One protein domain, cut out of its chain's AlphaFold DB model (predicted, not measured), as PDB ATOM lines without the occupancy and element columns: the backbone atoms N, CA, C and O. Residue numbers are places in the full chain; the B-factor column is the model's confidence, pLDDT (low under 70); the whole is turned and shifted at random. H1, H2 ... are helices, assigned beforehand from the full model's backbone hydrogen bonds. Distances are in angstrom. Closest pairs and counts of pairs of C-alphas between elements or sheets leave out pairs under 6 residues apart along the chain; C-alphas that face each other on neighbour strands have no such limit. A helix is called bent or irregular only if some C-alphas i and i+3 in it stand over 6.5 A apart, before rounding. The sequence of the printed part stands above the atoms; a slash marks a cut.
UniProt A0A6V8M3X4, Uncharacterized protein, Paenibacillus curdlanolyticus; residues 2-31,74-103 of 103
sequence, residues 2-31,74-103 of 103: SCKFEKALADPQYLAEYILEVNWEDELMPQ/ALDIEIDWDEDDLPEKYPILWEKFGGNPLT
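This is residues 2 to 31 and 74 to 103 of the 103 residues of an uncharacterized protein of Paenibacillus curdlanolyticus (UniProt A0A6V8M3X4). Five short helices form a loose cluster: H5 and H2 cross in its middle, H1 adjoins H2, H4 adjoins H5, and H3 sits off by itself. The printed part has 60 residues, H1 to H5 in chain order and no named strand: all helix. It is only just loose, close to compact, with radius of gyration of the C-alphas 12.7 A and spans 31 by 30 by 21 A.

H5, residues 91 to 97, touches H2, residues 12 to 17; the closest C-alphas, of Leu 93 and Ala 16, are 5.8 A apart. Their steep tilt is 58 degrees, the same way. H4, residues 83 to 89, and H5 only just touch, only at the corner, with 3 pairs of C-alphas within 8 A, the closest Pro 87 and Trp 94, 5.4 A. H1, residues 4 to 10, and H2 likewise only just touch, only at the corner, with 3 pairs, the closest Ala 8 and Tyr 14, 5.6 A. H3, residues 21 to 24, is apart from H2. Every O i to N i+4 pair is within hydrogen-bond range in H1 and H5, 0 of 2 in H2 and 1 of 3 in H4, where O i to N i+3 gives 3 of 3 and 2 of 4; H3 is too short.

H1, 10.0 A long from first to last C-alpha, begins at C-alpha 4 (-74.641, -22.332, -34.880). H5, 9.9 A, ends at C-alpha 97 (-89.101, -32.593, -43.876). H2 measures 10.4 A, H3 5.4 A and H4 10.0 A; H4 is only just irregular, C-alphas 84 and 87 being 6.8 A apart.

Residues 32 to 73 are not printed; C-alphas 31 and 74 are 17.0 A apart across the cut. Of the links that are printed whole, none is long. Residues 25 to 31 and 74 to 79 are among those under pLDDT 70.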
ATOM      1  N   SER A   2     -68.809 -17.751 -34.535       51.91
ATOM      2  CA  SER A   2     -70.244 -17.428 -34.630       51.91
ATOM      3  C   SER A   2     -71.054 -18.670 -34.264       51.91
ATOM      4  O   SER A   2     -70.707 -19.779 -34.690       51.91
ATOM      5  N   CYS A   3     -72.041 -18.491 -33.389       73.25
ATOM      6  CA  CYS A   3     -72.845 -19.572 -32.836       73.25
ATOM      7  C   CYS A   3     -73.628 -20.265 -33.965       73.25
ATOM      8  O   CYS A   3     -74.081 -19.606 -34.898       73.25
ATOM      9  N   LYS A   4     -73.814 -21.594 -33.899       73.00
ATOM     10  CA  LYS A   4     -74.641 -22.332 -34.880       73.00
ATOM     11  C   LYS A   4     -76.048 -21.732 -35.004       73.00
ATOM     12  O   LYS A   4     -76.606 -21.738 -36.092       73.00
ATOM     13  N   PHE A   5     -76.546 -21.175 -33.903       74.31
ATOM     14  CA  PHE A   5     -77.790 -20.421 -33.828       74.31
ATOM     15  C   PHE A   5     -77.803 -19.208 -34.771       74.31
ATOM     16  O   PHE A   5     -78.672 -19.108 -35.624       74.31
ATOM     17  N   GLU A   6     -76.793 -18.336 -34.704       79.75
ATOM     18  CA  GLU A   6     -76.695 -17.145 -35.566       79.75
ATOM     19  C   GLU A   6     -76.610 -17.517 -37.053       79.75
ATOM     20  O   GLU A   6     -77.165 -16.829 -37.904       79.75
ATOM     21  N   LYS A   7     -75.930 -18.626 -37.368       83.25
ATOM     22  CA  LYS A   7     -75.849 -19.134 -38.741       83.25
ATOM     23  C   LYS A   7     -77.183 -19.669 -39.245       83.25
ATOM     24  O   LYS A   7     -77.531 -19.372 -40.375       83.25
ATOM     25  N   ALA A   8     -77.909 -20.418 -38.418       83.25
ATOM     26  CA  ALA A   8     -79.237 -20.915 -38.762       83.25
ATOM     27  C   ALA A   8     -80.255 -19.775 -38.928       83.25
ATOM     28  O   ALA A   8     -81.117 -19.857 -39.791       83.25
ATOM     29  N   LEU A   9     -80.128 -18.689 -38.155       81.06
ATOM     30  CA  LEU A   9     -80.945 -17.488 -38.356       81.06
ATOM     31  C   LEU A   9     -80.639 -16.789 -39.687       81.06
ATOM     32  O   LEU A   9     -81.548 -16.279 -40.332       81.06
ATOM     33  N   ALA A  10     -79.369 -16.749 -40.099       84.38
ATOM     34  CA  ALA A  10     -78.969 -16.139 -41.366       84.38
ATOM     35  C   ALA A  10     -79.266 -17.029 -42.588       84.38
ATOM     36  O   ALA A  10     -79.498 -16.512 -43.678       84.38
ATOM     37  N   ASP A  11     -79.223 -18.348 -42.412       88.12
ATOM     38  CA  ASP A  11     -79.502 -19.355 -43.433       88.12
ATOM     39  C   ASP A  11     -80.182 -20.573 -42.785       88.12
ATOM     40  O   ASP A  11     -79.496 -21.474 -42.288       88.12
ATOM     41  N   PRO A  12     -81.526 -20.638 -42.790       87.06
ATOM     42  CA  PRO A  12     -82.256 -21.748 -42.187       87.06
ATOM     43  C   PRO A  12     -81.890 -23.109 -42.782       87.06
ATOM     44  O   PRO A  12     -81.885 -24.113 -42.066       87.06
ATOM     45  N   GLN A  13     -81.496 -23.167 -44.060       89.31
ATOM     46  CA  GLN A  13     -81.139 -24.430 -44.712       89.31
ATOM     47  C   GLN A  13     -79.888 -25.075 -44.113       89.31
ATOM     48  O   GLN A  13     -79.740 -26.296 -44.180       89.31
ATOM     49  N   TYR A  14     -79.044 -24.291 -43.438       89.31
ATOM     50  CA  TYR A  14     -77.917 -24.785 -42.650       89.31
ATOM     51  C   TYR A  14     -78.332 -25.848 -41.620       89.31
ATOM     52  O   TYR A  14     -77.550 -26.749 -41.314       89.31
ATOM     53  N   LEU A  15     -79.569 -25.799 -41.101       84.62
ATOM     54  CA  LEU A  15     -80.078 -26.794 -40.150       84.62
ATOM     55  C   LEU A  15     -80.144 -28.205 -40.740       84.62
ATOM     56  O   LEU A  15     -79.958 -29.175 -40.006       84.62
ATOM     57  N   ALA A  16     -80.331 -28.343 -42.055       86.31
ATOM     58  CA  ALA A  16     -80.443 -29.643 -42.710       86.31
ATOM     59  C   ALA A  16     -79.183 -30.515 -42.553       86.31
ATOM     60  O   ALA A  16     -79.270 -31.737 -42.682       86.31
ATOM     61  N   GLU A  17     -78.018 -29.915 -42.289       84.69
ATOM     62  CA  GLU A  17     -76.759 -30.631 -42.035       84.69
ATOM     63  C   GLU A  17     -76.642 -31.156 -40.594       84.69
ATOM     64  O   GLU A  17     -75.837 -32.050 -40.330       84.69
ATOM     65  N   TYR A  18     -77.417 -30.596 -39.660       80.44
ATOM     66  CA  TYR A  18     -77.293 -30.862 -38.222       80.44
ATOM     67  C   TYR A  18     -78.496 -31.577 -37.614       80.44
ATOM     68  O   TYR A  18     -78.348 -32.148 -36.536       80.44
ATOM     69  N   ILE A  19     -79.647 -31.574 -38.288       78.81
ATOM     70  CA  ILE A  19     -80.770 -32.449 -37.950       78.81
ATOM     71  C   ILE A  19     -80.455 -33.830 -38.531       78.81
ATOM     72  O   ILE A  19     -80.635 -34.084 -39.726       78.81
ATOM     73  N   LEU A  20     -79.911 -34.703 -37.687       78.00
ATOM     74  CA  LEU A  20     -79.584 -36.081 -38.038       78.00
ATOM     75  C   LEU A  20     -80.835 -36.962 -37.926       78.00
ATOM     76  O   LEU A  20     -81.781 -36.595 -37.243       78.00
ATOM     77  N   GLU A  21     -80.829 -38.149 -38.536       76.69
ATOM     78  CA  GLU A  21     -81.952 -39.107 -38.437       76.69
ATOM     79  C   GLU A  21     -82.275 -39.482 -36.985       76.69
ATOM     80  O   GLU A  21     -83.426 -39.652 -36.613       76.69
ATOM     81  N   VAL A  22     -81.249 -39.522 -36.133       71.50
ATOM     82  CA  VAL A  22     -81.399 -39.736 -34.689       71.50
ATOM     83  C   VAL A  22     -82.169 -38.595 -34.007       71.50
ATOM     84  O   VAL A  22     -82.729 -38.793 -32.948       71.50
ATOM     85  N   ASN A  23     -82.256 -37.402 -34.597       70.25
ATOM     86  CA  ASN A  23     -83.082 -36.309 -34.076       70.25
ATOM     87  C   ASN A  23     -84.558 -36.410 -34.488       70.25
ATOM     88  O   ASN A  23     -85.324 -35.527 -34.124       70.25
ATOM     89  N   TRP A  24     -84.945 -37.413 -35.282       71.56
ATOM     90  CA  TRP A  24     -86.326 -37.577 -35.753       71.56
ATOM     91  C   TRP A  24     -87.199 -38.368 -34.777       71.56
ATOM     92  O   TRP A  24     -88.396 -38.496 -35.005       71.56
ATOM     93  N   GLU A  25     -86.603 -38.930 -33.727       66.50
ATOM     94  CA  GLU A  25     -87.317 -39.619 -32.657       66.50
ATOM     95  C   GLU A  25     -87.463 -38.672 -31.451       66.50
ATOM     96  O   GLU A  25     -86.474 -38.070 -31.018       66.50
ATOM     97  N   ASP A  26     -88.680 -38.575 -30.899       55.06
ATOM     98  CA  ASP A  26     -89.098 -37.635 -29.835       55.06
ATOM     99  C   ASP A  26     -88.258 -37.704 -28.535       55.06
ATOM    100  O   ASP A  26     -88.364 -36.840 -27.668       55.06
ATOM    101  N   GLU A  27     -87.400 -38.711 -28.357       54.16
ATOM    102  CA  GLU A  27     -86.806 -39.049 -27.054       54.16
ATOM    103  C   GLU A  27     -85.384 -38.507 -26.808       54.16
ATOM    104  O   GLU A  27     -84.808 -38.742 -25.742       54.16
ATOM    105  N   LEU A  28     -84.764 -37.812 -27.770       53.78
ATOM    106  CA  LEU A  28     -83.305 -37.602 -27.730       53.78
ATOM    107  C   LEU A  28     -82.818 -36.224 -27.287       53.78
ATOM    108  O   LEU A  28     -81.612 -36.037 -27.094       53.78
ATOM    109  N   MET A  29     -83.722 -35.285 -27.020       52.53
ATOM    110  CA  MET A  29     -83.384 -34.090 -26.255       52.53
ATOM    111  C   MET A  29     -84.412 -33.888 -25.150       52.53
ATOM    112  O   MET A  29     -85.546 -33.547 -25.471       52.53
ATOM    113  N   PRO A  30     -84.035 -34.013 -23.859       51.53
ATOM    114  CA  PRO A  30     -84.857 -33.451 -22.804       51.53
ATOM    115  C   PRO A  30     -84.883 -31.947 -23.045       51.53
ATOM    116  O   PRO A  30     -83.923 -31.226 -22.751       51.53
ATOM    117  N   GLN A  31     -85.962 -31.475 -23.656       55.28
ATOM    118  CA  GLN A  31     -86.256 -30.062 -23.659       55.28
ATOM    119  C   GLN A  31     -86.442 -29.710 -22.186       55.28
ATOM    120  O   GLN A  31     -87.232 -30.334 -21.478       55.28
ATOM    121  N   ALA A  74     -88.352 -13.567 -25.874       59.19
ATOM    122  CA  ALA A  74     -89.239 -13.666 -27.022       59.19
ATOM    123  C   ALA A  74     -88.423 -13.252 -28.253       59.19
ATOM    124  O   ALA A  74     -88.126 -12.071 -28.448       59.19
ATOM    125  N   LEU A  75     -87.970 -14.229 -29.036       60.78
ATOM    126  CA  LEU A  75     -87.379 -13.945 -30.331       60.78
ATOM    127  C   LEU A  75     -88.516 -13.398 -31.188       60.78
ATOM    128  O   LEU A  75     -89.466 -14.119 -31.487       60.78
ATOM    129  N   ASP A  76     -88.426 -12.116 -31.530       58.19
ATOM    130  CA  ASP A  76     -89.327 -11.466 -32.477       58.19
ATOM    131  C   ASP A  76     -89.010 -12.007 -33.878       58.19
ATOM    132  O   ASP A  76     -88.236 -11.435 -34.647       58.19
ATOM    133  N   ILE A  77     -89.490 -13.223 -34.138       66.12
ATOM    134  CA  ILE A  77     -89.365 -13.898 -35.423       66.12
ATOM    135  C   ILE A  77     -90.590 -13.492 -36.227       66.12
ATOM    136  O   ILE A  77     -91.686 -14.015 -36.019       66.12
ATOM    137  N   GLU A  78     -90.402 -12.570 -37.164       67.19
ATOM    138  CA  GLU A  78     -91.399 -12.334 -38.198       67.19
ATOM    139  C   GLU A  78     -91.414 -13.532 -39.155       67.19
ATOM    140  O   GLU A  78     -90.438 -13.826 -39.849       67.19
ATOM    141  N   ILE A  79     -92.535 -14.253 -39.165       68.06
ATOM    142  CA  ILE A  79     -92.793 -15.351 -40.094       68.06
ATOM    143  C   ILE A  79     -93.382 -14.739 -41.371       68.06
ATOM    144  O   ILE A  79     -94.552 -14.367 -41.401       68.06
ATOM    145  N   ASP A  80     -92.554 -14.599 -42.409       71.94
ATOM    146  CA  ASP A  80     -92.911 -13.952 -43.685       71.94
ATOM    147  C   ASP A  80     -93.289 -14.931 -44.817       71.94
ATOM    148  O   ASP A  80     -93.208 -14.590 -46.000       71.94
ATOM    149  N   TRP A  81     -93.633 -16.175 -44.482       76.25
ATOM    150  CA  TRP A  81     -93.880 -17.249 -45.443       76.25
ATOM    151  C   TRP A  81     -95.263 -17.870 -45.270       76.25
ATOM    152  O   TRP A  81     -95.726 -18.051 -44.146       76.25
ATOM    153  N   ASP A  82     -95.877 -18.241 -46.393       78.12
ATOM    154  CA  ASP A  82     -97.003 -19.173 -46.437       78.12
ATOM    155  C   ASP A  82     -96.495 -20.602 -46.721       78.12
ATOM    156  O   ASP A  82     -95.385 -20.796 -47.219       78.12
ATOM    157  N   GLU A  83     -97.289 -21.630 -46.397       69.12
ATOM    158  CA  GLU A  83     -96.905 -23.046 -46.580       69.12
ATOM    159  C   GLU A  83     -96.502 -23.361 -48.032       69.12
ATOM    160  O   GLU A  83     -95.540 -24.091 -48.275       69.12
ATOM    161  N   ASP A  84     -97.176 -22.726 -48.993       83.19
ATOM    162  CA  ASP A  84     -96.901 -22.860 -50.425       83.19
ATOM    163  C   ASP A  84     -95.543 -22.257 -50.845       83.19
ATOM    164  O   ASP A  84     -94.992 -22.651 -51.876       83.19
ATOM    165  N   ASP A  85     -94.970 -21.345 -50.049       86.38
ATOM    166  CA  ASP A  85     -93.669 -20.719 -50.319       86.38
ATOM    167  C   ASP A  85     -92.494 -21.583 -49.838       86.38
ATOM    168  O   ASP A  85     -91.366 -21.437 -50.317       86.38
ATOM    169  N   LEU A  86     -92.729 -22.481 -48.873       86.44
ATOM    170  CA  LEU A  86     -91.689 -23.282 -48.222       86.44
ATOM    171  C   LEU A  86     -90.862 -24.157 -49.184       86.44
ATOM    172  O   LEU A  86     -89.637 -24.184 -49.017       86.44
ATOM    173  N   PRO A  87     -91.448 -24.831 -50.199       90.69
ATOM    174  CA  PRO A  87     -90.679 -25.617 -51.164       90.69
ATOM    175  C   PRO A  87     -89.657 -24.785 -51.948       90.69
ATOM    176  O   PRO A  87     -88.582 -25.285 -52.277       90.69
ATOM    177  N   GLU A  88     -89.988 -23.527 -52.258       90.06
ATOM    178  CA  GLU A  88     -89.120 -22.623 -53.017       90.06
ATOM    179  C   GLU A  88     -88.138 -21.872 -52.107       90.06
ATOM    180  O   GLU A  88     -86.956 -21.758 -52.443       90.06
ATOM    181  N   LYS A  89     -88.594 -21.396 -50.939       87.25
ATOM    182  CA  LYS A  89     -87.765 -20.664 -49.969       87.25
ATOM    183  C   LYS A  89     -86.723 -21.564 -49.293       87.25
ATOM    184  O   LYS A  89     -85.593 -21.126 -49.073       87.25
ATOM    185  N   TYR A  90     -87.071 -22.817 -48.987       90.56
ATOM    186  CA  TYR A  90     -86.227 -23.735 -48.212       90.56
ATOM    187  C   TYR A  90     -86.124 -25.135 -48.843       90.56
ATOM    188  O   TYR A  90     -86.446 -26.127 -48.188       90.56
ATOM    189  N   PRO A  91     -85.634 -25.262 -50.088       92.00
ATOM    190  CA  PRO A  91     -85.695 -26.509 -50.852       92.00
ATOM    191  C   PRO A  91     -85.016 -27.700 -50.165       92.00
ATOM    192  O   PRO A  91     -85.537 -28.810 -50.221       92.00
ATOM    193  N   ILE A  92     -83.888 -27.492 -49.474       92.31
ATOM    194  CA  ILE A  92     -83.150 -28.575 -48.801       92.31
ATOM    195  C   ILE A  92     -83.911 -29.075 -47.566       92.31
ATOM    196  O   ILE A  92     -83.970 -30.277 -47.306       92.31
ATOM    197  N   LEU A  93     -84.499 -28.159 -46.790       89.62
ATOM    198  CA  LEU A  93     -85.325 -28.528 -45.638       89.62
ATOM    199  C   LEU A  93     -86.635 -29.164 -46.095       89.62
ATOM    200  O   LEU A  93     -87.059 -30.158 -45.517       89.62
ATOM    201  N   TRP A  94     -87.242 -28.633 -47.155       90.81
ATOM    202  CA  TRP A  94     -88.474 -29.159 -47.721       90.81
ATOM    203  C   TRP A  94     -88.300 -30.573 -48.280       90.81
ATOM    204  O   TRP A  94     -89.136 -31.436 -48.029       90.81
ATOM    205  N   GLU A  95     -87.192 -30.853 -48.973       90.75
ATOM    206  CA  GLU A  95     -86.877 -32.205 -49.452       90.75
ATOM    207  C   GLU A  95     -86.805 -33.217 -48.300       90.75
ATOM    208  O   GLU A  95     -87.273 -34.347 -48.439       90.75
ATOM    209  N   LYS A  96     -86.252 -32.811 -47.152       87.31
ATOM    210  CA  LYS A  96     -86.098 -33.690 -45.987       87.31
ATOM    211  C   LYS A  96     -87.357 -33.811 -45.129       87.31
ATOM    212  O   LYS A  96     -87.647 -34.901 -44.653       87.31
ATOM    213  N   PHE A  97     -88.072 -32.708 -44.917       86.50
ATOM    214  CA  PHE A  97     -89.101 -32.593 -43.876       86.50
ATOM    215  C   PHE A  97     -90.469 -32.145 -44.399       86.50
ATOM    216  O   PHE A  97     -91.455 -32.263 -43.685       86.50
ATOM    217  N   GLY A  98     -90.579 -31.664 -45.640       85.56
ATOM    218  CA  GLY A  98     -91.832 -31.125 -46.182       85.56
ATOM    219  C   GLY A  98     -92.946 -32.165 -46.329       85.56
ATOM    220  O   GLY A  98     -94.117 -31.855 -46.151       85.56
ATOM    221  N   GLY A  99     -92.590 -33.421 -46.619       83.44
ATOM    222  CA  GLY A  99     -93.551 -34.530 -46.685       83.44
ATOM    223  C   GLY A  99     -93.748 -35.280 -45.363       83.44
ATOM    224  O   GLY A  99     -94.744 -35.984 -45.207       83.44
ATOM    225  N   ASN A 100     -92.794 -35.160 -44.439       82.88
ATOM    226  CA  ASN A 100     -92.815 -35.803 -43.129       82.88
ATOM    227  C   ASN A 100     -92.146 -34.864 -42.114       82.88
ATOM    228  O   ASN A 100     -90.936 -34.982 -41.890       82.88
ATOM    229  N   PRO A 101     -92.895 -33.883 -41.581       78.50
ATOM    230  CA  PRO A 101     -92.351 -32.946 -40.611       78.50
ATOM    231  C   PRO A 101     -91.890 -33.689 -39.356       78.50
ATOM    232  O   PRO A 101     -92.401 -34.762 -39.032       78.50
ATOM    233  N   LEU A 102     -90.907 -33.113 -38.663       71.69
ATOM    234  CA  LEU A 102     -90.502 -33.590 -37.341       71.69
ATOM    235  C   LEU A 102     -91.690 -33.402 -36.387       71.69
ATOM    236  O   LEU A 102     -92.297 -32.327 -36.396       71.69
ATOM    237  N   THR A 103     -92.051 -34.455 -35.656       55.91
ATOM    238  CA  THR A 103     -93.112 -34.430 -34.639       55.91
ATOM    239  C   THR A 103     -92.646 -33.832 -33.324       55.91
ATOM    240  O   THR A 103     -91.418 -33.799 -33.089       55.91
TER     241      THR A 103